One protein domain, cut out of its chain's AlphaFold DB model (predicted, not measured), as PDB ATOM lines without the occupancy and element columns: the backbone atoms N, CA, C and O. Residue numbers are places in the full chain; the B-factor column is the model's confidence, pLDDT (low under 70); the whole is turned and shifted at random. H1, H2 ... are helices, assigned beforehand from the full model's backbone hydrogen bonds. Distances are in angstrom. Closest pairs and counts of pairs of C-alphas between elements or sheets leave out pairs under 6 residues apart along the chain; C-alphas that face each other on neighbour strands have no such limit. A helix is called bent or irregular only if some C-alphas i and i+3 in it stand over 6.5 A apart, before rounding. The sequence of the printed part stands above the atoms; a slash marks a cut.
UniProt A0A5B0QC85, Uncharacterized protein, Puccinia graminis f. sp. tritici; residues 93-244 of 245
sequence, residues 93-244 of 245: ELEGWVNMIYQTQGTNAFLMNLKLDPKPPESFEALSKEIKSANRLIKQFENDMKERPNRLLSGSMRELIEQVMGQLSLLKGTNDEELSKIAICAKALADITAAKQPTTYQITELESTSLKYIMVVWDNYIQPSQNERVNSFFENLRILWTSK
ATOM      1  N   GLU A  93     159.596 164.776 119.135       93.12
ATOM      2  CA  GLU A  93     159.133 163.844 118.105       93.12
ATOM      3  C   GLU A  93     160.033 162.608 118.061       93.12
ATOM      4  O   GLU A  93     159.530 161.481 118.028       93.12
ATOM      5  N   LEU A  94     161.356 162.801 118.138       94.62
ATOM      6  CA  LEU A  94     162.316 161.702 118.243       94.62
ATOM      7  C   LEU A  94     162.116 160.894 119.522       94.62
ATOM      8  O   LEU A  94     162.059 159.670 119.446       94.62
ATOM      9  N   GLU A  95     161.974 161.554 120.671       95.12
ATOM     10  CA  GLU A  95     161.732 160.891 121.955       95.12
ATOM     11  C   GLU A  95     160.470 160.018 121.886       95.12
ATOM     12  O   GLU A  95     160.507 158.823 122.196       95.12
ATOM     13  N   GLY A  96     159.349 160.584 121.422       94.94
ATOM     14  CA  GLY A  96     158.089 159.857 121.277       94.94
ATOM     15  C   GLY A  96     158.213 158.653 120.342       94.94
ATOM     16  O   GLY A  96     157.742 157.555 120.658       94.94
ATOM     17  N   TRP A  97     158.903 158.826 119.214       96.25
ATOM     18  CA  TRP A  97     159.088 157.769 118.227       96.25
ATOM     19  C   TRP A  97     160.036 156.661 118.714       96.25
ATOM     20  O   TRP A  97     159.725 155.473 118.592       96.25
ATOM     21  N   VAL A  98     161.157 157.018 119.345       96.88
ATOM     22  CA  VAL A  98     162.084 156.070 119.980       96.88
ATOM     23  C   VAL A  98     161.384 155.313 121.110       96.88
ATOM     24  O   VAL A  98     161.539 154.100 121.247       96.88
ATOM     25  N   ASN A  99     160.552 155.979 121.910       95.88
ATOM     26  CA  ASN A  99     159.737 155.313 122.924       95.88
ATOM     27  C   ASN A  99     158.797 154.270 122.318       95.88
ATOM     28  O   ASN A  99     158.725 153.156 122.838       95.88
ATOM     29  N   MET A 100     158.160 154.575 121.189       96.56
ATOM     30  CA  MET A 100     157.292 153.638 120.480       96.56
ATOM     31  C   MET A 100     158.051 152.397 119.978       96.56
ATOM     32  O   MET A 100     157.626 151.276 120.259       96.56
ATOM     33  N   ILE A 101     159.179 152.550 119.272       97.38
ATOM     34  CA  ILE A 101     159.888 151.393 118.683       97.38
ATOM     35  C   ILE A 101     160.560 150.487 119.724       97.38
ATOM     36  O   ILE A 101     160.945 149.368 119.398       97.38
ATOM     37  N   TYR A 102     160.722 150.950 120.964       97.12
ATOM     38  CA  TYR A 102     161.285 150.164 122.068       97.12
ATOM     39  C   TYR A 102     160.223 149.465 122.931       97.12
ATOM     40  O   TYR A 102     160.573 148.757 123.874       97.12
ATOM     41  N   GLN A 103     158.935 149.630 122.621       95.06
ATOM     42  CA  GLN A 103     157.876 148.774 123.161       95.06
ATOM     43  C   GLN A 103     157.800 147.479 122.348       95.06
ATOM     44  O   GLN A 103     157.970 147.518 121.137       95.06
ATOM     45  N   THR A 104     157.464 146.343 122.967       88.38
ATOM     46  CA  THR A 104     157.482 145.013 122.318       88.38
ATOM     47  C   THR A 104     156.804 144.975 120.943       88.38
ATOM     48  O   THR A 104     157.374 144.464 119.979       88.38
ATOM     49  N   GLN A 105     155.595 145.537 120.822       91.19
ATOM     50  CA  GLN A 105     154.880 145.578 119.540       91.19
ATOM     51  C   GLN A 105     155.576 146.491 118.522       91.19
ATOM     52  O   GLN A 105     155.734 146.107 117.363       91.19
ATOM     53  N   GLY A 106     156.039 147.664 118.964       95.25
ATOM     54  CA  GLY A 106     156.778 148.609 118.130       95.25
ATOM     55  C   GLY A 106     158.123 148.056 117.664       95.25
ATOM     56  O   GLY A 106     158.468 148.221 116.500       95.25
ATOM     57  N   THR A 107     158.839 147.323 118.520       96.31
ATOM     58  CA  THR A 107     160.107 146.661 118.192       96.31
ATOM     59  C   THR A 107     159.910 145.634 117.090       96.31
ATOM     60  O   THR A 107     160.612 145.676 116.082       96.31
ATOM     61  N   ASN A 108     158.925 144.745 117.236       93.06
ATOM     62  CA  ASN A 108     158.644 143.735 116.219       93.06
ATOM     63  C   ASN A 108     158.224 144.380 114.898       93.06
ATOM     64  O   ASN A 108     158.766 144.033 113.849       93.06
ATOM     65  N   ALA A 109     157.322 145.365 114.944       94.50
ATOM     66  CA  ALA A 109     156.904 146.093 113.754       94.50
ATOM     67  C   ALA A 109     158.084 146.788 113.056       94.50
ATOM     68  O   ALA A 109     158.254 146.642 111.847       94.50
ATOM     69  N   PHE A 110     158.946 147.462 113.817       96.44
ATOM     70  CA  PHE A 110     160.135 148.128 113.301       96.44
ATOM     71  C   PHE A 110     161.121 147.141 112.656       96.44
ATOM     72  O   PHE A 110     161.504 147.303 111.495       96.44
ATOM     73  N   LEU A 111     161.507 146.081 113.375       95.75
ATOM     74  CA  LEU A 111     162.467 145.083 112.893       95.75
ATOM     75  C   LEU A 111     161.951 144.341 111.653       95.75
ATOM     76  O   LEU A 111     162.733 144.039 110.746       95.75
ATOM     77  N   MET A 112     160.636 144.123 111.567       93.38
ATOM     78  CA  MET A 112     159.991 143.419 110.461       93.38
ATOM     79  C   MET A 112     159.578 144.305 109.274       93.38
ATOM     80  O   MET A 112     158.989 143.791 108.328       93.38
ATOM     81  N   ASN A 113     159.898 145.606 109.271       90.94
ATOM     82  CA  ASN A 113     159.422 146.564 108.253       90.94
ATOM     83  C   ASN A 113     157.887 146.634 108.136       90.94
ATOM     84  O   ASN A 113     157.350 146.877 107.053       90.94
ATOM     85  N   LEU A 114     157.168 146.429 109.238       91.50
ATOM     86  CA  LEU A 114     155.735 146.693 109.280       91.50
ATOM     87  C   LEU A 114     155.495 148.201 109.380       91.50
ATOM     88  O   LEU A 114     156.328 148.960 109.879       91.50
ATOM     89  N   LYS A 115     154.336 148.641 108.891       88.81
ATOM     90  CA  LYS A 115     153.959 150.051 108.923       88.81
ATOM     91  C   LYS A 115     153.832 150.526 110.375       88.81
ATOM     92  O   LYS A 115     153.021 149.992 111.125       88.81
ATOM     93  N   LEU A 116     154.619 151.539 110.732       90.62
ATOM     94  CA  LEU A 116     154.522 152.278 111.987       90.62
ATOM     95  C   LEU A 116     153.944 153.662 111.694       90.62
ATOM     96  O   LEU A 116     154.441 154.363 110.813       90.62
ATOM     97  N   ASP A 117     152.895 154.030 112.427       88.44
ATOM     98  CA  ASP A 117     152.327 155.373 112.429       88.44
ATOM     99  C   ASP A 117     152.472 155.935 113.863       88.44
ATOM    100  O   ASP A 117     151.993 155.293 114.801       88.44
ATOM    101  N   PRO A 118     153.129 157.095 114.057       90.31
ATOM    102  CA  PRO A 118     153.697 157.965 113.026       90.31
ATOM    103  C   PRO A 118     154.967 157.397 112.361       90.31
ATOM    104  O   PRO A 118     155.660 156.527 112.898       90.31
ATOM    105  N   LYS A 119     155.269 157.920 111.166       92.75
ATOM    106  CA  LYS A 119     156.515 157.641 110.433       92.75
ATOM    107  C   LYS A 119     157.745 158.111 111.228       92.75
ATOM    108  O   LYS A 119     157.589 158.963 112.102       92.75
ATOM    109  N   PRO A 120     158.950 157.591 110.920       93.94
ATOM    110  CA  PRO A 120     160.176 158.086 111.532       93.94
ATOM    111  C   PRO A 120     160.319 159.606 111.350       93.94
ATOM    112  O   PRO A 120     160.093 160.088 110.236       93.94
ATOM    113  N   PRO A 121     160.690 160.358 112.401       95.25
ATOM    114  CA  PRO A 121     160.961 161.785 112.286       95.25
ATOM    115  C   PRO A 121     162.242 162.040 111.480       95.25
ATOM    116  O   PRO A 121     163.116 161.171 111.369       95.25
ATOM    117  N   GLU A 122     162.388 163.254 110.940       94.62
ATOM    118  CA  GLU A 122     163.532 163.626 110.092       94.62
ATOM    119  C   GLU A 122     164.881 163.447 110.802       94.62
ATOM    120  O   GLU A 122     165.867 163.050 110.177       94.62
ATOM    121  N   SER A 123     164.927 163.679 112.115       93.69
ATOM    122  CA  SER A 123     166.115 163.475 112.947       93.69
ATOM    123  C   SER A 123     166.556 162.010 112.984       93.69
ATOM    124  O   SER A 123     167.749 161.720 112.852       93.69
ATOM    125  N   PHE A 124     165.613 161.068 113.063       95.69
ATOM    126  CA  PHE A 124     165.916 159.641 112.965       95.69
ATOM    127  C   PHE A 124     166.422 159.268 111.564       95.69
ATOM    128  O   PHE A 124     167.410 158.542 111.423       95.69
ATOM    129  N   GLU A 125     165.784 159.783 110.507       94.25
ATOM    130  CA  GLU A 125     166.227 159.529 109.131       94.25
ATOM    131  C   GLU A 125     167.623 160.098 108.846       94.25
ATOM    132  O   GLU A 125     168.418 159.476 108.132       94.25
ATOM    133  N   ALA A 126     167.938 161.269 109.405       94.25
ATOM    134  CA  ALA A 126     169.262 161.869 109.327       94.25
ATOM    135  C   ALA A 126     170.308 160.962 109.992       94.25
ATOM    136  O   ALA A 126     171.303 160.615 109.351       94.25
ATOM    137  N   LEU A 127     170.037 160.478 111.210       93.81
ATOM    138  CA  LEU A 127     170.913 159.529 111.906       93.81
ATOM    139  C   LEU A 127     171.123 158.243 111.099       93.81
ATOM    140  O   LEU A 127     172.252 157.770 110.974       93.81
ATOM    141  N   SER A 128     170.067 157.702 110.487       92.50
ATOM    142  CA  SER A 128     170.161 156.507 109.638       92.50
ATOM    143  C   SER A 128     171.145 156.692 108.475       92.50
ATOM    144  O   SER A 128     171.975 155.821 108.201       92.50
ATOM    145  N   LYS A 129     171.153 157.870 107.843       92.25
ATOM    146  CA  LYS A 129     172.095 158.206 106.758       92.25
ATOM    147  C   LYS A 129     173.542 158.347 107.250       92.25
ATOM    148  O   LYS A 129     174.475 158.045 106.501       92.25
ATOM    149  N   GLU A 130     173.751 158.765 108.497       93.25
ATOM    150  CA  GLU A 130     175.084 158.970 109.078       93.25
ATOM    151  C   GLU A 130     175.803 157.665 109.461       93.25
ATOM    152  O   GLU A 130     177.038 157.599 109.411       93.25
ATOM    153  N   ILE A 131     175.064 156.599 109.788       93.62
ATOM    154  CA  ILE A 131     175.642 155.306 110.188       93.62
ATOM    155  C   ILE A 131     176.137 154.531 108.954       93.62
ATOM    156  O   ILE A 131     175.499 153.628 108.412       93.62
ATOM    157  N   LYS A 132     177.342 154.889 108.493       94.81
ATOM    158  CA  LYS A 132     177.960 154.339 107.271       94.81
ATOM    159  C   LYS A 132     178.118 152.816 107.273       94.81
ATOM    160  O   LYS A 132     178.013 152.205 106.216       94.81
ATOM    161  N   SER A 133     178.421 152.213 108.416       94.62
ATOM    162  CA  SER A 133     178.568 150.757 108.600       94.62
ATOM    163  C   SER A 133     177.275 150.015 108.250       94.62
ATOM    164  O   SER A 133     177.306 149.133 107.396       94.62
ATOM    165  N   ALA A 134     176.145 150.429 108.832       96.75
ATOM    166  CA  ALA A 134     174.820 149.876 108.570       96.75
ATOM    167  C   ALA A 134     174.448 150.022 107.087       96.75
ATOM    168  O   ALA A 134     174.125 149.038 106.425       96.75
ATOM    169  N   ASN A 135     174.617 151.222 106.523       96.62
ATOM    170  CA  ASN A 135     174.304 151.481 105.114       96.62
ATOM    171  C   ASN A 135     175.164 150.651 104.149       96.62
ATOM    172  O   ASN A 135     174.668 150.133 103.148       96.62
ATOM    173  N   ARG A 136     176.462 150.492 104.442       97.50
ATOM    174  CA  ARG A 136     177.360 149.640 103.648       97.50
ATOM    175  C   ARG A 136     176.983 148.168 103.756       97.50
ATOM    176  O   ARG A 136     177.046 147.480 102.742       97.50
ATOM    177  N   LEU A 137     176.600 147.709 104.947       98.06
ATOM    178  CA  LEU A 137     176.176 146.333 105.182       98.06
ATOM    179  C   LEU A 137     174.944 145.983 104.343       98.06
ATOM    180  O   LEU A 137     174.983 145.013 103.590       98.06
ATOM    181  N   ILE A 138     173.897 146.812 104.402       96.94
ATOM    182  CA  ILE A 138     172.677 146.604 103.610       96.94
ATOM    183  C   ILE A 138     172.977 146.620 102.119       96.94
ATOM    184  O   ILE A 138     172.604 145.695 101.404       96.94
ATOM    185  N   LYS A 139     173.722 147.625 101.649       96.50
ATOM    186  CA  LYS A 139     174.065 147.736 100.230       96.50
ATOM    187  C   LYS A 139     174.863 146.528  99.730       96.50
ATOM    188  O   LYS A 139     174.621 146.056  98.623       96.50
ATOM    189  N   GLN A 140     175.816 146.032 100.522       96.00
ATOM    190  CA  GLN A 140     176.586 144.846 100.151       96.00
ATOM    191  C   GLN A 140     175.697 143.601 100.111       96.00
ATOM    192  O   GLN A 140     175.774 142.845  99.148       96.00
ATOM    193  N   PHE A 141     174.829 143.419 101.106       95.88
ATOM    194  CA  PHE A 141     173.894 142.300 101.142       95.88
ATOM    195  C   PHE A 141     172.947 142.306  99.938       95.88
ATOM    196  O   PHE A 141     172.761 141.275  99.303       95.88
ATOM    197  N   GLU A 142     172.388 143.460  99.571       94.75
ATOM    198  CA  GLU A 142     171.518 143.586  98.396       94.75
ATOM    199  C   GLU A 142     172.241 143.248  97.088       94.75
ATOM    200  O   GLU A 142     171.653 142.622  96.204       94.75
ATOM    201  N   ASN A 143     173.507 143.648  96.956       93.62
ATOM    202  CA  ASN A 143     174.325 143.291  95.801       93.62
ATOM    203  C   ASN A 143     174.587 141.778  95.764       93.62
ATOM    204  O   ASN A 143     174.351 141.141  94.739       93.62
ATOM    205  N   ASP A 144     174.996 141.193  96.893       92.12
ATOM    206  CA  ASP A 144     175.266 139.758  97.004       92.12
ATOM    207  C   ASP A 144     173.988 138.931  96.761       92.12
ATOM    208  O   ASP A 144     174.040 137.917  96.071       92.12
ATOM    209  N   MET A 145     172.823 139.389  97.229       91.75
ATOM    210  CA  MET A 145     171.522 138.758  96.966       91.75
ATOM    211  C   MET A 145     171.123 138.799  95.489       91.75
ATOM    212  O   MET A 145     170.548 137.838  94.986       91.75
ATOM    213  N   LYS A 146     171.406 139.899  94.781       90.62
ATOM    214  CA  LYS A 146     171.087 140.026  93.347       90.62
ATOM    215  C   LYS A 146     172.008 139.177  92.483       90.62
ATOM    216  O   LYS A 146     171.553 138.555  91.529       90.62
ATOM    217  N   GLU A 147     173.299 139.162  92.798       87.94
ATOM    218  CA  GLU A 147     174.290 138.474  91.974       87.94
ATOM    219  C   GLU A 147     174.427 136.988  92.334       87.94
ATOM    220  O   GLU A 147     174.723 136.159  91.469       87.94
ATOM    221  N   ARG A 148     174.320 136.648  93.625       79.25
ATOM    222  CA  ARG A 148     174.803 135.386  94.216       79.25
ATOM    223  C   ARG A 148     173.998 134.963  95.472       79.25
ATOM    224  O   ARG A 148     174.606 134.684  96.505       79.25
ATOM    225  N   PRO A 149     172.660 134.820  95.406       77.44
ATOM    226  CA  PRO A 149     171.820 134.561  96.590       77.44
ATOM    227  C   PRO A 149     172.077 133.206  97.277       77.44
ATOM    228  O   PRO A 149     171.879 133.065  98.481       77.44
ATOM    229  N   ASN A 150     172.555 132.210  96.523       80.50
ATOM    230  CA  ASN A 150     172.879 130.864  97.020       80.50
ATOM    231  C   ASN A 150     174.385 130.692  97.270       80.50
ATOM    232  O   ASN A 150     174.959 129.641  96.998       80.50
ATOM    233  N   ARG A 151     175.074 131.769  97.662       78.69
ATOM    234  CA  ARG A 151     176.474 131.690  98.080       78.69
ATOM    235  C   ARG A 151     176.601 131.923  99.571       78.69
ATOM    236  O   ARG A 151     175.837 132.661 100.183       78.69
ATOM    237  N   LEU A 152     177.643 131.312 100.121       83.38
ATOM    238  CA  LEU A 152     178.070 131.532 101.491       83.38
ATOM    239  C   LEU A 152     178.467 132.995 101.720       83.38
ATOM    240  O   LEU A 152     179.001 133.662 100.831       83.38
ATOM    241  N   LEU A 153     178.282 133.432 102.964       89.25
ATOM    242  CA  LEU A 153     178.699 134.730 103.479       89.25
ATOM    243  C   LEU A 153     180.156 135.078 103.115       89.25
ATOM    244  O   LEU A 153     181.101 134.428 103.579       89.25
ATOM    245  N   SER A 154     180.320 136.134 102.317       90.19
ATOM    246  CA  SER A 154     181.613 136.644 101.858       90.19
ATOM    247  C   SER A 154     182.450 137.237 103.002       90.19
ATOM    248  O   SER A 154     181.926 137.635 104.044       90.19
ATOM    249  N   GLY A 155     183.774 137.317 102.813       91.38
ATOM    250  CA  GLY A 155     184.671 137.958 103.786       91.38
ATOM    251  C   GLY A 155     184.322 139.431 104.026       91.38
ATOM    252  O   GLY A 155     184.255 139.864 105.171       91.38
ATOM    253  N   SER A 156     183.981 140.167 102.964       92.38
ATOM    254  CA  SER A 156     183.536 141.563 103.056       92.38
ATOM    255  C   SER A 156     182.241 141.714 103.855       92.38
ATOM    256  O   SER A 156     182.129 142.630 104.667       92.38
ATOM    257  N   MET A 157     181.273 140.810 103.675       95.31
ATOM    258  CA  MET A 157     180.056 140.802 104.487       95.31
ATOM    259  C   MET A 157     180.348 140.520 105.964       95.31
ATOM    260  O   MET A 157     179.806 141.215 106.820       95.31
ATOM    261  N   ARG A 158     181.235 139.564 106.280       96.31
ATOM    262  CA  ARG A 158     181.648 139.287 107.673       96.31
ATOM    263  C   ARG A 158     182.259 140.516 108.338       96.31
ATOM    264  O   ARG A 158     181.844 140.876 109.435       96.31
ATOM    265  N   GLU A 159     183.178 141.189 107.652       96.69
ATOM    266  CA  GLU A 159     183.803 142.419 108.151       96.69
ATOM    267  C   GLU A 159     182.777 143.535 108.395       96.69
ATOM    268  O   GLU A 159     182.885 144.274 109.373       96.69
ATOM    269  N   LEU A 160     181.772 143.673 107.525       98.12
ATOM    270  CA  LEU A 160     180.711 144.669 107.695       98.12
ATOM    271  C   LEU A 160     179.769 144.318 108.858       98.12
ATOM    272  O   LEU A 160     179.389 145.218 109.607       98.12
ATOM    273  N   ILE A 161     179.441 143.036 109.049       98.25
ATOM    274  CA  ILE A 161     178.681 142.565 110.218       98.25
ATOM    275  C   ILE A 161     179.442 142.909 111.498       98.25
ATOM    276  O   ILE A 161     178.880 143.528 112.397       98.25
ATOM    277  N   GLU A 162     180.731 142.580 111.570       97.56
ATOM    278  CA  GLU A 162     181.569 142.892 112.731       97.56
ATOM    279  C   GLU A 162     181.701 144.396 112.984       97.56
ATOM    280  O   GLU A 162     181.735 144.820 114.136       97.56
ATOM    281  N   GLN A 163     181.734 145.225 111.935       97.75
ATOM    282  CA  GLN A 163     181.719 146.684 112.084       97.75
ATOM    283  C   GLN A 163     180.410 147.186 112.703       97.75
ATOM    284  O   GLN A 163     180.451 148.057 113.571       97.75
ATOM    285  N   VAL A 164     179.257 146.656 112.283       98.25
ATOM    286  CA  VAL A 164     177.951 147.018 112.864       98.25
ATOM    287  C   VAL A 164     177.842 146.523 114.310       98.25
ATOM    288  O   VAL A 164     177.461 147.291 115.192       98.25
ATOM    289  N   MET A 165     178.258 145.287 114.586       97.06
ATOM    290  CA  MET A 165     178.278 144.706 115.936       97.06
ATOM    291  C   MET A 165     179.240 145.451 116.871       97.06
ATOM    292  O   MET A 165     178.912 145.726 118.023       97.06
ATOM    293  N   GLY A 166     180.407 145.849 116.362       96.62
ATOM    294  CA  GLY A 166     181.380 146.670 117.079       96.62
ATOM    295  C   GLY A 166     180.896 148.090 117.360       96.62
ATOM    296  O   GLY A 166     181.345 148.700 118.322       96.62
ATOM    297  N   GLN A 167     179.976 148.634 116.563       95.81
ATOM    298  CA  GLN A 167     179.309 149.887 116.911       95.81
ATOM    299  C   GLN A 167     178.232 149.682 117.969       95.81
ATOM    300  O   GLN A 167     178.170 150.471 118.907       95.81
ATOM    301  N   LEU A 168     177.421 148.625 117.852       95.62
ATOM    302  CA  LEU A 168     176.421 148.279 118.865       95.62
ATOM    303  C   LEU A 168     177.052 148.111 120.250       95.62
ATOM    304  O   LEU A 168     176.506 148.623 121.220       95.62
ATOM    305  N   SER A 169     178.224 147.474 120.341       94.75
ATOM    306  CA  SER A 169     178.909 147.246 121.621       94.75
ATOM    307  C   SER A 169     179.387 148.523 122.325       94.75
ATOM    308  O   SER A 169     179.663 148.499 123.524       94.75
ATOM    309  N   LEU A 170     179.493 149.642 121.602       94.75
ATOM    310  CA  LEU A 170     179.908 150.935 122.152       94.75
ATOM    311  C   LEU A 170     178.727 151.789 122.632       94.75
ATOM    312  O   LEU A 170     178.945 152.753 123.366       94.75
ATOM    313  N   LEU A 171     177.501 151.463 122.214       94.94
ATOM    314  CA  LEU A 171     176.298 152.231 122.522       94.94
ATOM    315  C   LEU A 171     175.669 151.720 123.820       94.94
ATOM    316  O   LEU A 171     175.438 150.524 123.986       94.94
ATOM    317  N   LYS A 172     175.371 152.634 124.744       92.38
ATOM    318  CA  LYS A 172     174.780 152.300 126.049       92.38
ATOM    319  C   LYS A 172     173.269 152.514 126.063       92.38
ATOM    320  O   LYS A 172     172.579 151.937 126.903       92.38
ATOM    321  N   GLY A 173     172.760 153.329 125.139       94.19
ATOM    322  CA  GLY A 173     171.354 153.708 125.075       94.19
ATOM    323  C   GLY A 173     170.997 154.713 126.165       94.19
ATOM    324  O   GLY A 173     169.937 154.605 126.769       94.19
ATOM    325  N   THR A 174     171.896 155.650 126.483       93.50
ATOM    326  CA  THR A 174     171.665 156.642 127.554       93.50
ATOM    327  C   THR A 174     170.790 157.820 127.131       93.50
ATOM    328  O   THR A 174     170.360 158.587 127.985       93.50
ATOM    329  N   ASN A 175     170.558 157.994 125.832       93.81
ATOM    330  CA  ASN A 175     169.721 159.045 125.259       93.81
ATOM    331  C   ASN A 175     169.069 158.556 123.953       93.81
ATOM    332  O   ASN A 175     169.442 157.504 123.426       93.81
ATOM    333  N   ASP A 176     168.122 159.331 123.425       94.44
ATOM    334  CA  ASP A 176     167.359 158.959 122.226       94.44
ATOM    335  C   ASP A 176     168.223 158.847 120.970       94.44
ATOM    336  O   ASP A 176     167.940 158.029 120.095       94.44
ATOM    337  N   GLU A 177     169.322 159.597 120.890       94.62
ATOM    338  CA  GLU A 177     170.280 159.492 119.790       94.62
ATOM    339  C   GLU A 177     170.999 158.130 119.804       94.62
ATOM    340  O   GLU A 177     171.077 157.452 118.778       94.62
ATOM    341  N   GLU A 178     171.498 157.684 120.960       95.88
ATOM    342  CA  GLU A 178     172.104 156.359 121.109       95.88
ATOM    343  C   GLU A 178     171.082 155.242 120.909       95.88
ATOM    344  O   GLU A 178     171.380 154.269 120.219       95.88
ATOM    345  N   LEU A 179     169.872 155.383 121.459       97.19
ATOM    346  CA  LEU A 179     168.785 154.426 121.247       97.19
ATOM    347  C   LEU A 179     168.413 154.326 119.761       97.19
ATOM    348  O   LEU A 179     168.195 153.223 119.255       97.19
ATOM    349  N   SER A 180     168.412 155.446 119.041       97.75
ATOM    350  CA  SER A 180     168.196 155.473 117.594       97.75
ATOM    351  C   SER A 180     169.309 154.742 116.851       97.75
ATOM    352  O   SER A 180     169.033 153.888 116.013       97.75
ATOM    353  N   LYS A 181     170.575 155.006 117.198       97.81
ATOM    354  CA  LYS A 181     171.731 154.316 116.602       97.81
ATOM    355  C   LYS A 181     171.690 152.807 116.849       97.81
ATOM    356  O   LYS A 181     171.958 152.038 115.928       97.81
ATOM    357  N   ILE A 182     171.307 152.383 118.057       98.06
ATOM    358  CA  ILE A 182     171.096 150.967 118.386       98.06
ATOM    359  C   ILE A 182     170.019 150.376 117.476       98.06
ATOM    360  O   ILE A 182     170.263 149.351 116.839       98.06
ATOM    361  N   ALA A 183     168.864 151.037 117.366       98.00
ATOM    362  CA  ALA A 183     167.758 150.573 116.538       98.00
ATOM    363  C   ALA A 183     168.165 150.457 115.059       98.00
ATOM    364  O   ALA A 183     167.900 149.431 114.442       98.00
ATOM    365  N   ILE A 184     168.876 151.444 114.503       98.31
ATOM    366  CA  ILE A 184     169.360 151.429 113.112       98.31
ATOM    367  C   ILE A 184     170.329 150.263 112.871       98.31
ATOM    368  O   ILE A 184     170.172 149.512 111.907       98.31
ATOM    369  N   CYS A 185     171.322 150.078 113.743       98.38
ATOM    370  CA  CYS A 185     172.289 148.990 113.604       98.38
ATOM    371  C   CYS A 185     171.625 147.614 113.739       98.38
ATOM    372  O   CYS A 185     171.859 146.727 112.919       98.38
ATOM    373  N   ALA A 186     170.761 147.438 114.737       97.62
ATOM    374  CA  ALA A 186     170.019 146.200 114.941       97.62
ATOM    375  C   ALA A 186     169.061 145.910 113.776       97.62
ATOM    376  O   ALA A 186     168.949 144.769 113.331       97.62
ATOM    377  N   LYS A 187     168.432 146.952 113.220       97.62
ATOM    378  CA  LYS A 187     167.608 146.846 112.019       97.62
ATOM    379  C   LYS A 187     168.421 146.389 110.817       97.62
ATOM    380  O   LYS A 187     167.970 145.509 110.090       97.62
ATOM    381  N   ALA A 188     169.634 146.913 110.652       98.06
ATOM    382  CA  ALA A 188     170.508 146.489 109.570       98.06
ATOM    383  C   ALA A 188     170.872 144.997 109.676       98.06
ATOM    384  O   ALA A 188     170.861 144.285 108.675       98.06
ATOM    385  N   LEU A 189     171.125 144.499 110.892       97.94
ATOM    386  CA  LEU A 189     171.331 143.067 111.133       97.94
ATOM    387  C   LEU A 189     170.067 142.250 110.848       97.94
ATOM    388  O   LEU A 189     170.152 141.188 110.239       97.94
ATOM    389  N   ALA A 190     168.889 142.744 111.236       96.81
ATOM    390  CA  ALA A 190     167.622 142.098 110.905       96.81
ATOM    391  C   ALA A 190     167.407 142.019 109.381       96.81
ATOM    392  O   ALA A 190     166.958 140.991 108.881       96.81
ATOM    393  N   ASP A 191     167.767 143.064 108.636       96.00
ATOM    394  CA  ASP A 191     167.541 143.175 107.191       96.00
ATOM    395  C   ASP A 191     168.420 142.272 106.322       96.00
ATOM    396  O   ASP A 191     167.982 141.908 105.231       96.00
ATOM    397  N   ILE A 192     169.618 141.909 106.792       96.25
ATOM    398  CA  ILE A 192     170.503 140.931 106.124       96.25
ATOM    399  C   ILE A 192     170.212 139.480 106.525       96.25
ATOM    400  O   ILE A 192     170.948 138.551 106.181       96.25
ATOM    401  N   THR A 193     169.159 139.293 107.313       94.25
ATOM    402  CA  THR A 193     168.632 137.994 107.715       94.25
ATOM    403  C   THR A 193     167.184 137.886 107.251       94.25
ATOM    404  O   THR A 193     166.555 138.870 106.861       94.25
ATOM    405  N   ALA A 194     166.596 136.699 107.374       91.81
ATOM    406  CA  ALA A 194     165.175 136.515 107.100       91.81
ATOM    407  C   ALA A 194     164.251 137.067 108.211       91.81
ATOM    408  O   ALA A 194     163.057 136.773 108.198       91.81
ATOM    409  N   ALA A 195     164.753 137.848 109.180       91.69
ATOM    410  CA  ALA A 195     163.969 138.321 110.329       91.69
ATOM    411  C   ALA A 195     162.723 139.124 109.920       91.69
ATOM    412  O   ALA A 195     161.666 138.966 110.526       91.69
ATOM    413  N   LYS A 196     162.820 139.934 108.858       87.69
ATOM    414  CA  LYS A 196     161.681 140.705 108.329       87.69
ATOM    415  C   LYS A 196     160.685 139.904 107.497       87.69
ATOM    416  O   LYS A 196     159.626 140.414 107.149       87.69
ATOM    417  N   GLN A 197     161.038 138.684 107.119       88.69
ATOM    418  CA  GLN A 197     160.247 137.899 106.186       88.69
ATOM    419  C   GLN A 197     159.107 137.180 106.923       88.69
ATOM    420  O   GLN A 197     159.258 136.834 108.101       88.69
ATOM    421  N   PRO A 198     157.967 136.898 106.267       85.19
ATOM    422  CA  PRO A 198     156.919 136.071 106.861       85.19
ATOM    423  C   PRO A 198     157.433 134.652 107.154       85.19
ATOM    424  O   PRO A 198     158.483 134.229 106.674       85.19
ATOM    425  N   THR A 199     156.704 133.887 107.964       82.06
ATOM    426  CA  THR A 199     157.059 132.488 108.283       82.06
ATOM    427  C   THR A 199     157.014 131.562 107.068       82.06
ATOM    428  O   THR A 199     157.691 130.543 107.056       82.06
ATOM    429  N   THR A 200     156.257 131.924 106.034       86.31
ATOM    430  CA  THR A 200     156.153 131.183 104.770       86.31
ATOM    431  C   THR A 200     157.313 131.439 103.807       86.31
ATOM    432  O   THR A 200     157.402 130.779 102.775       86.31
ATOM    433  N   TYR A 201     158.183 132.407 104.103       90.00
ATOM    434  CA  TYR A 201     159.307 132.746 103.243       90.00
ATOM    435  C   TYR A 201     160.395 131.670 103.285       90.00
ATOM    436  O   TYR A 201     160.836 131.256 104.357       90.00
ATOM    437  N   GLN A 202     160.871 131.266 102.108       90.69
ATOM    438  CA  GLN A 202     162.003 130.360 101.989       90.69
ATOM    439  C   GLN A 202     163.311 131.135 102.177       90.69
ATOM    440  O   GLN A 202     163.711 131.900 101.301       90.69
ATOM    441  N   ILE A 203     163.975 130.909 103.312       92.06
ATOM    442  CA  ILE A 203     165.264 131.528 103.627       92.06
ATOM    443  C   ILE A 203     166.332 131.155 102.593       92.06
ATOM    444  O   ILE A 203     166.503 129.983 102.245       92.06
ATOM    445  N   THR A 204     167.070 132.153 102.116       93.19
ATOM    446  CA  THR A 204     168.212 131.938 101.221       93.19
ATOM    447  C   THR A 204     169.436 131.428 101.974       93.19
ATOM    448  O   THR A 204     169.567 131.576 103.193       93.19
ATOM    449  N   GLU A 205     170.387 130.837 101.246       93.81
ATOM    450  CA  GLU A 205     171.648 130.397 101.847       93.81
ATOM    451  C   GLU A 205     172.453 131.579 102.407       93.81
ATOM    452  O   GLU A 205     173.043 131.469 103.488       93.81
ATOM    453  N   LEU A 206     172.422 132.733 101.733       95.00
ATOM    454  CA  LEU A 206     173.078 133.940 102.219       95.00
ATOM    455  C   LEU A 206     172.458 134.439 103.535       95.00
ATOM    456  O   LEU A 206     173.189 134.660 104.494       95.00
ATOM    457  N   GLU A 207     171.131 134.550 103.639       95.69
ATOM    458  CA  GLU A 207     170.463 134.941 104.895       95.69
ATOM    459  C   GLU A 207     170.727 133.941 106.027       95.69
ATOM    460  O   GLU A 207     171.009 134.341 107.157       95.69
ATOM    461  N   SER A 208     170.667 132.640 105.727       94.81
ATOM    462  CA  SER A 208     170.927 131.564 106.689       94.81
ATOM    463  C   SER A 208     172.365 131.613 107.213       94.81
ATOM    464  O   SER A 208     172.607 131.483 108.415       94.81
ATOM    465  N   THR A 209     173.342 131.837 106.332       95.25
ATOM    466  CA  THR A 209     174.755 131.934 106.725       95.25
ATOM    467  C   THR A 209     175.087 133.250 107.426       95.25
ATOM    468  O   THR A 209     175.848 133.216 108.393       95.25
ATOM    469  N   SER A 210     174.469 134.371 107.031       96.38
ATOM    470  CA  SER A 210     174.502 135.640 107.777       96.38
ATOM    471  C   SER A 210     173.984 135.451 109.199       96.38
ATOM    472  O   SER A 210     174.677 135.796 110.154       96.38
ATOM    473  N   LEU A 211     172.805 134.839 109.353       96.19
ATOM    474  CA  LEU A 211     172.189 134.607 110.657       96.19
ATOM    475  C   LEU A 211     173.076 133.742 111.557       96.19
ATOM    476  O   LEU A 211     173.385 134.130 112.683       96.19
ATOM    477  N   LYS A 212     173.539 132.593 111.049       95.44
ATOM    478  CA  LYS A 212     174.442 131.704 111.795       95.44
ATOM    479  C   LYS A 212     175.699 132.435 112.248       95.44
ATOM    480  O   LYS A 212     176.127 132.252 113.385       95.44
ATOM    481  N   TYR A 213     176.281 133.264 111.383       96.50
ATOM    482  CA  TYR A 213     177.463 134.043 111.731       96.50
ATOM    483  C   TYR A 213     177.179 135.039 112.856       96.50
ATOM    484  O   TYR A 213     177.891 135.034 113.858       96.50
ATOM    485  N   ILE A 214     176.115 135.837 112.716       97.31
ATOM    486  CA  ILE A 214     175.705 136.835 113.710       97.31
ATOM    487  C   ILE A 214     175.469 136.170 115.065       97.31
ATOM    488  O   ILE A 214     176.016 136.639 116.057       97.31
ATOM    489  N   MET A 215     174.728 135.059 115.111       95.25
ATOM    490  CA  MET A 215     174.460 134.334 116.358       95.25
ATOM    491  C   MET A 215     175.738 133.811 117.020       95.25
ATOM    492  O   MET A 215     175.866 133.902 118.236       95.25
ATOM    493  N   VAL A 216     176.700 133.299 116.242       94.75
ATOM    494  CA  VAL A 216     177.981 132.797 116.774       94.75
ATOM    495  C   VAL A 216     178.810 133.911 117.408       94.75
ATOM    496  O   VAL A 216     179.467 133.680 118.420       94.75
ATOM    497  N   VAL A 217     178.806 135.109 116.821       94.56
ATOM    498  CA  VAL A 217     179.609 136.229 117.330       94.56
ATOM    499  C   VAL A 217     178.840 137.136 118.286       94.56
ATOM    500  O   VAL A 217     179.446 138.033 118.864       94.56
ATOM    501  N   TRP A 218     177.536 136.928 118.476       95.38
ATOM    502  CA  TRP A 218     176.672 137.855 119.204       95.38
ATOM    503  C   TRP A 218     177.184 138.156 120.609       95.38
ATOM    504  O   TRP A 218     177.448 139.315 120.927       95.38
ATOM    505  N   ASP A 219     177.420 137.118 121.408       93.62
ATOM    506  CA  ASP A 219     177.852 137.270 122.799       93.62
ATOM    507  C   ASP A 219     179.304 137.779 122.926       93.62
ATOM    508  O   ASP A 219     179.711 138.225 123.997       93.62
ATOM    509  N   ASN A 220     180.086 137.793 121.835       94.38
ATOM    510  CA  ASN A 220     181.419 138.412 121.824       94.38
ATOM    511  C   ASN A 220     181.344 139.946 121.776       94.38
ATOM    512  O   ASN A 220     182.264 140.619 122.239       94.38
ATOM    513  N   TYR A 221     180.275 140.498 121.195       94.38
ATOM    514  CA  TYR A 221     180.098 141.942 121.025       94.38
ATOM    515  C   TYR A 221     179.063 142.515 121.986       94.38
ATOM    516  O   TYR A 221     179.269 143.590 122.545       94.38
ATOM    517  N   ILE A 222     177.944 141.820 122.165       93.81
ATOM    518  CA  ILE A 222     176.774 142.353 122.849       93.81
ATOM    519  C   ILE A 222     176.717 141.784 124.259       93.81
ATOM    520  O   ILE A 222     176.386 140.620 124.472       93.81
ATOM    521  N   GLN A 223     177.040 142.638 125.224       90.50
ATOM    522  CA  GLN A 223     176.878 142.352 126.644       90.50
ATOM    523  C   GLN A 223     175.545 142.921 127.148       90.50
ATOM    524  O   GLN A 223     175.039 143.883 126.559       90.50
ATOM    525  N   PRO A 224     174.977 142.374 128.239       90.12
ATOM    526  CA  PRO A 224     173.798 142.953 128.872       90.12
ATOM    527  C   PRO A 224     173.999 144.445 129.176       90.12
ATOM    528  O   PRO A 224     174.968 144.838 129.829       90.12
ATOM    529  N   SER A 225     173.079 145.276 128.690       91.25
ATOM    530  CA  SER A 225     173.060 146.712 128.957       91.25
ATOM    531  C   SER A 225     172.466 146.994 130.336       91.25
ATOM    532  O   SER A 225     171.643 146.235 130.846       91.25
ATOM    533  N   GLN A 226     172.837 148.129 130.929       91.81
ATOM    534  CA  GLN A 226     172.134 148.667 132.101       91.81
ATOM    535  C   GLN A 226     170.759 149.241 131.724       91.81
ATOM    536  O   GLN A 226     169.903 149.411 132.585       91.81
ATOM    537  N   ASN A 227     170.532 149.538 130.440       94.25
ATOM    538  CA  ASN A 227     169.234 149.969 129.944       94.25
ATOM    539  C   ASN A 227     168.375 148.747 129.573       94.25
ATOM    540  O   ASN A 227     168.603 148.088 128.555       94.25
ATOM    541  N   GLU A 228     167.345 148.471 130.376       94.69
ATOM    542  CA  GLU A 228     166.424 147.343 130.173       94.69
ATOM    543  C   GLU A 228     165.668 147.398 128.840       94.69
ATOM    544  O   GLU A 228     165.352 146.353 128.266       94.69
ATOM    545  N   ARG A 229     165.424 148.599 128.298       95.50
ATOM    546  CA  ARG A 229     164.793 148.760 126.980       95.50
ATOM    547  C   ARG A 229     165.695 148.213 125.881       95.50
ATOM    548  O   ARG A 229     165.205 147.541 124.981       95.50
ATOM    549  N   VAL A 230     167.006 148.445 125.975       96.88
ATOM    550  CA  VAL A 230     167.995 147.902 125.029       96.88
ATOM    551  C   VAL A 230     168.046 146.379 125.122       96.88
ATOM    552  O   VAL A 230     167.999 145.707 124.095       96.88
ATOM    553  N   ASN A 231     168.058 145.828 126.339       95.81
ATOM    554  CA  ASN A 231     168.030 144.375 126.537       95.81
ATOM    555  C   ASN A 231     166.768 143.748 125.935       95.81
ATOM    556  O   ASN A 231     166.858 142.773 125.195       95.81
ATOM    557  N   SER A 232     165.604 144.346 126.195       96.19
ATOM    558  CA  SER A 232     164.321 143.884 125.654       96.19
ATOM    559  C   SER A 232     164.275 143.986 124.128       96.19
ATOM    560  O   SER A 232     163.755 143.097 123.454       96.19
ATOM    561  N   PHE A 233     164.847 145.049 123.559       97.25
ATOM    562  CA  PHE A 233     164.931 145.237 122.112       97.25
ATOM    563  C   PHE A 233     165.783 144.144 121.451       97.25
ATOM    564  O   PHE A 233     165.368 143.526 120.470       97.25
ATOM    565  N   PHE A 234     166.960 143.860 122.015       96.62
ATOM    566  CA  PHE A 234     167.839 142.792 121.540       96.62
ATOM    567  C   PHE A 234     167.246 141.398 121.720       96.62
ATOM    568  O   PHE A 234     167.419 140.548 120.847       96.62
ATOM    569  N   GLU A 235     166.513 141.164 122.804       95.38
ATOM    570  CA  GLU A 235     165.842 139.886 123.013       95.38
ATOM    571  C   GLU A 235     164.741 139.652 121.971       95.38
ATOM    572  O   GLU A 235     164.677 138.574 121.386       95.38
ATOM    573  N   ASN A 236     163.952 140.675 121.621       95.56
ATOM    574  CA  ASN A 236     162.990 140.568 120.518       95.56
ATOM    575  C   ASN A 236     163.675 140.242 119.181       95.56
ATOM    576  O   ASN A 236     163.190 139.392 118.434       95.56
ATOM    577  N   LEU A 237     164.830 140.853 118.887       95.75
ATOM    578  CA  LEU A 237     165.602 140.517 117.688       95.75
ATOM    579  C   LEU A 237     166.057 139.048 117.690       95.75
ATOM    580  O   LEU A 237     165.911 138.357 116.679       95.75
ATOM    581  N   ARG A 238     166.549 138.538 118.827       94.50
ATOM    582  CA  ARG A 238     166.908 137.118 118.967       94.50
ATOM    583  C   ARG A 238     165.699 136.201 118.799       94.50
ATOM    584  O   ARG A 238     165.810 135.200 118.098       94.50
ATOM    585  N   ILE A 239     164.546 136.545 119.372       93.06
ATOM    586  CA  ILE A 239     163.303 135.776 119.205       93.06
ATOM    587  C   ILE A 239     162.938 135.686 117.718       93.06
ATOM    588  O   ILE A 239     162.705 134.584 117.210       93.06
ATOM    589  N   LEU A 240     162.974 136.811 116.993       92.12
ATOM    590  CA  LEU A 240     162.728 136.822 115.548       92.12
ATOM    591  C   LEU A 240     163.682 135.883 114.810       92.12
ATOM    592  O   LEU A 240     163.236 135.117 113.962       92.12
ATOM    593  N   TRP A 241     164.965 135.869 115.162       93.62
ATOM    594  CA  TRP A 241     165.938 134.948 114.580       93.62
ATOM    595  C   TRP A 241     165.684 133.481 114.906       93.62
ATOM    596  O   TRP A 241     165.742 132.650 114.003       93.62
ATOM    597  N   THR A 242     165.358 133.151 116.155       89.12
ATOM    598  CA  THR A 242     165.063 131.763 116.546       89.12
ATOM    599  C   THR A 242     163.844 131.199 115.822       89.12
ATOM    600  O   THR A 242     163.800 130.005 115.563       89.12
ATOM    601  N   SER A 243     162.900 132.050 115.404       85.38
ATOM    602  CA  SER A 243     161.754 131.631 114.585       85.38
ATOM    603  C   SER A 243     162.110 131.258 113.134       85.38
ATOM    604  O   SER A 243     161.240 130.799 112.394       85.38
ATOM    605  N   LYS A 244     163.358 131.501 112.704       80.12
ATOM    606  CA  LYS A 244     163.852 131.275 111.331       80.12
ATOM    607  C   LYS A 244     164.849 130.122 111.209       80.12
ATOM    608  O   LYS A 244     165.299 129.852 110.093       80.12
TER     609      LYS A 244
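AT A GLANCE: This is residues 93 to 244 of the 245 residues of an uncharacterized protein of Puccinia graminis f. sp. tritici (UniProt A0A5B0QC85). You are looking at a rounded, all-helical body built round one helix, H6, which runs through its middle with other helices packed on several sides. H4 and H5 join H6 in an up-and-down bundle of three; H8 runs alongside H6 on the side opposite H4, H1 and H2 pack on H6 on the side opposite H5, and H3 packs slantwise on it near H4. H7 covers the side between H5 and H8, packing on H5. The printed part has 152 residues with eight named helices, H1 to H8 in order along the chain, and no named strand; the class is all helix. The whole is compact, with a radius of gyration of the C-alphas of 14.6 A and spans of 41 by 30 by 27 A.

IN THESE COORDINATES: Start at C-alpha 93 at (159.133, 163.844, 118.105), where H1 begins; it runs to residue 101. After a tight link of 2 residues, H2 takes residues 104 to 111. Go on past a short link of 10 residues to H3, residues 122 to 130. One residue later H4 begins, residues 132 to 147, 22.3 A from first to last C-alpha. H5, residues 155 to 168, is 20.0 A long. Find C-alpha 176 at (167.359, 158.959, 122.226); from there H6 runs to residue 191 over 21.8 A. H7, residues 205 to 221, is the longest helix by residues, at 17 residues and 23.9 A; it is irregular, with C-alphas 216 and 219 lying 7.5 A apart, and it has a kink of 31 degrees near residue 215. H8, residues 228 to 242, spans 20.7 A and ends at C-alpha 242 at (165.063, 131.763, 116.546).

HOW THE PARTS SIT: Begin with H6, the hub, which touches six other helices. H4, H5 and H6 form a bundle, helices side by side, and it is up and down, each running against the one before it. H4 and H5 are a helical hairpin at a shallow tilt of 31 degrees, their closest C-alphas those of Leu 137 and Leu 160, 5.4 A apart. H5 and H6 are a hairpin too, at 27 degrees, closest at Leu 168 and Ile 182, with C-alphas 6.0 A apart. H4 touches H6 with residues 134 to 138 alone; the closest C-alphas, of Ala 134 and Ala 188, are 5.6 A apart. Now look at H8: it touches H6 at a shallow tilt of 5 degrees, the same way, with the C-alphas of Ala 190 and Leu 237 closest at 7.3 A. H2 touches H8 at a steep tilt of 61 degrees, with the C-alphas of Thr 107 and Phe 233 closest at 6.4 A. H2 also touches H6, closest at the C-alphas of Leu 111 and Lys 187, 5.5 A. H1 touches H6 at Glu 95 and Asp 176, whose C-alphas are 6.0 A apart, and touches H2 only at the corner, with the C-alphas of Ile 101 and Thr 107 closest at 4.8 A. H3 touches H6 at a steep tilt of 60 degrees, the C-alphas of Ser 128 and Ile 184 lying closest at 6.2 A. H7 touches H5, with the C-alphas of Met 165 and Tyr 221 closest at 6.1 A. H1 and H5, for instance, are apart. In H1 to H6 and H8, every O i to N i+4 pair is within hydrogen-bond range; in H7, 11 of 13 are.

THE WHOLE: The two C-alphas farthest apart are those of Glu 93 and Arg 151, 41.7 A. The printed part has no cut. The link from H6 to H7, residues 192 to 204, is long. The mean pLDDT of the printed part is 93.7, and no printed residue is under 70.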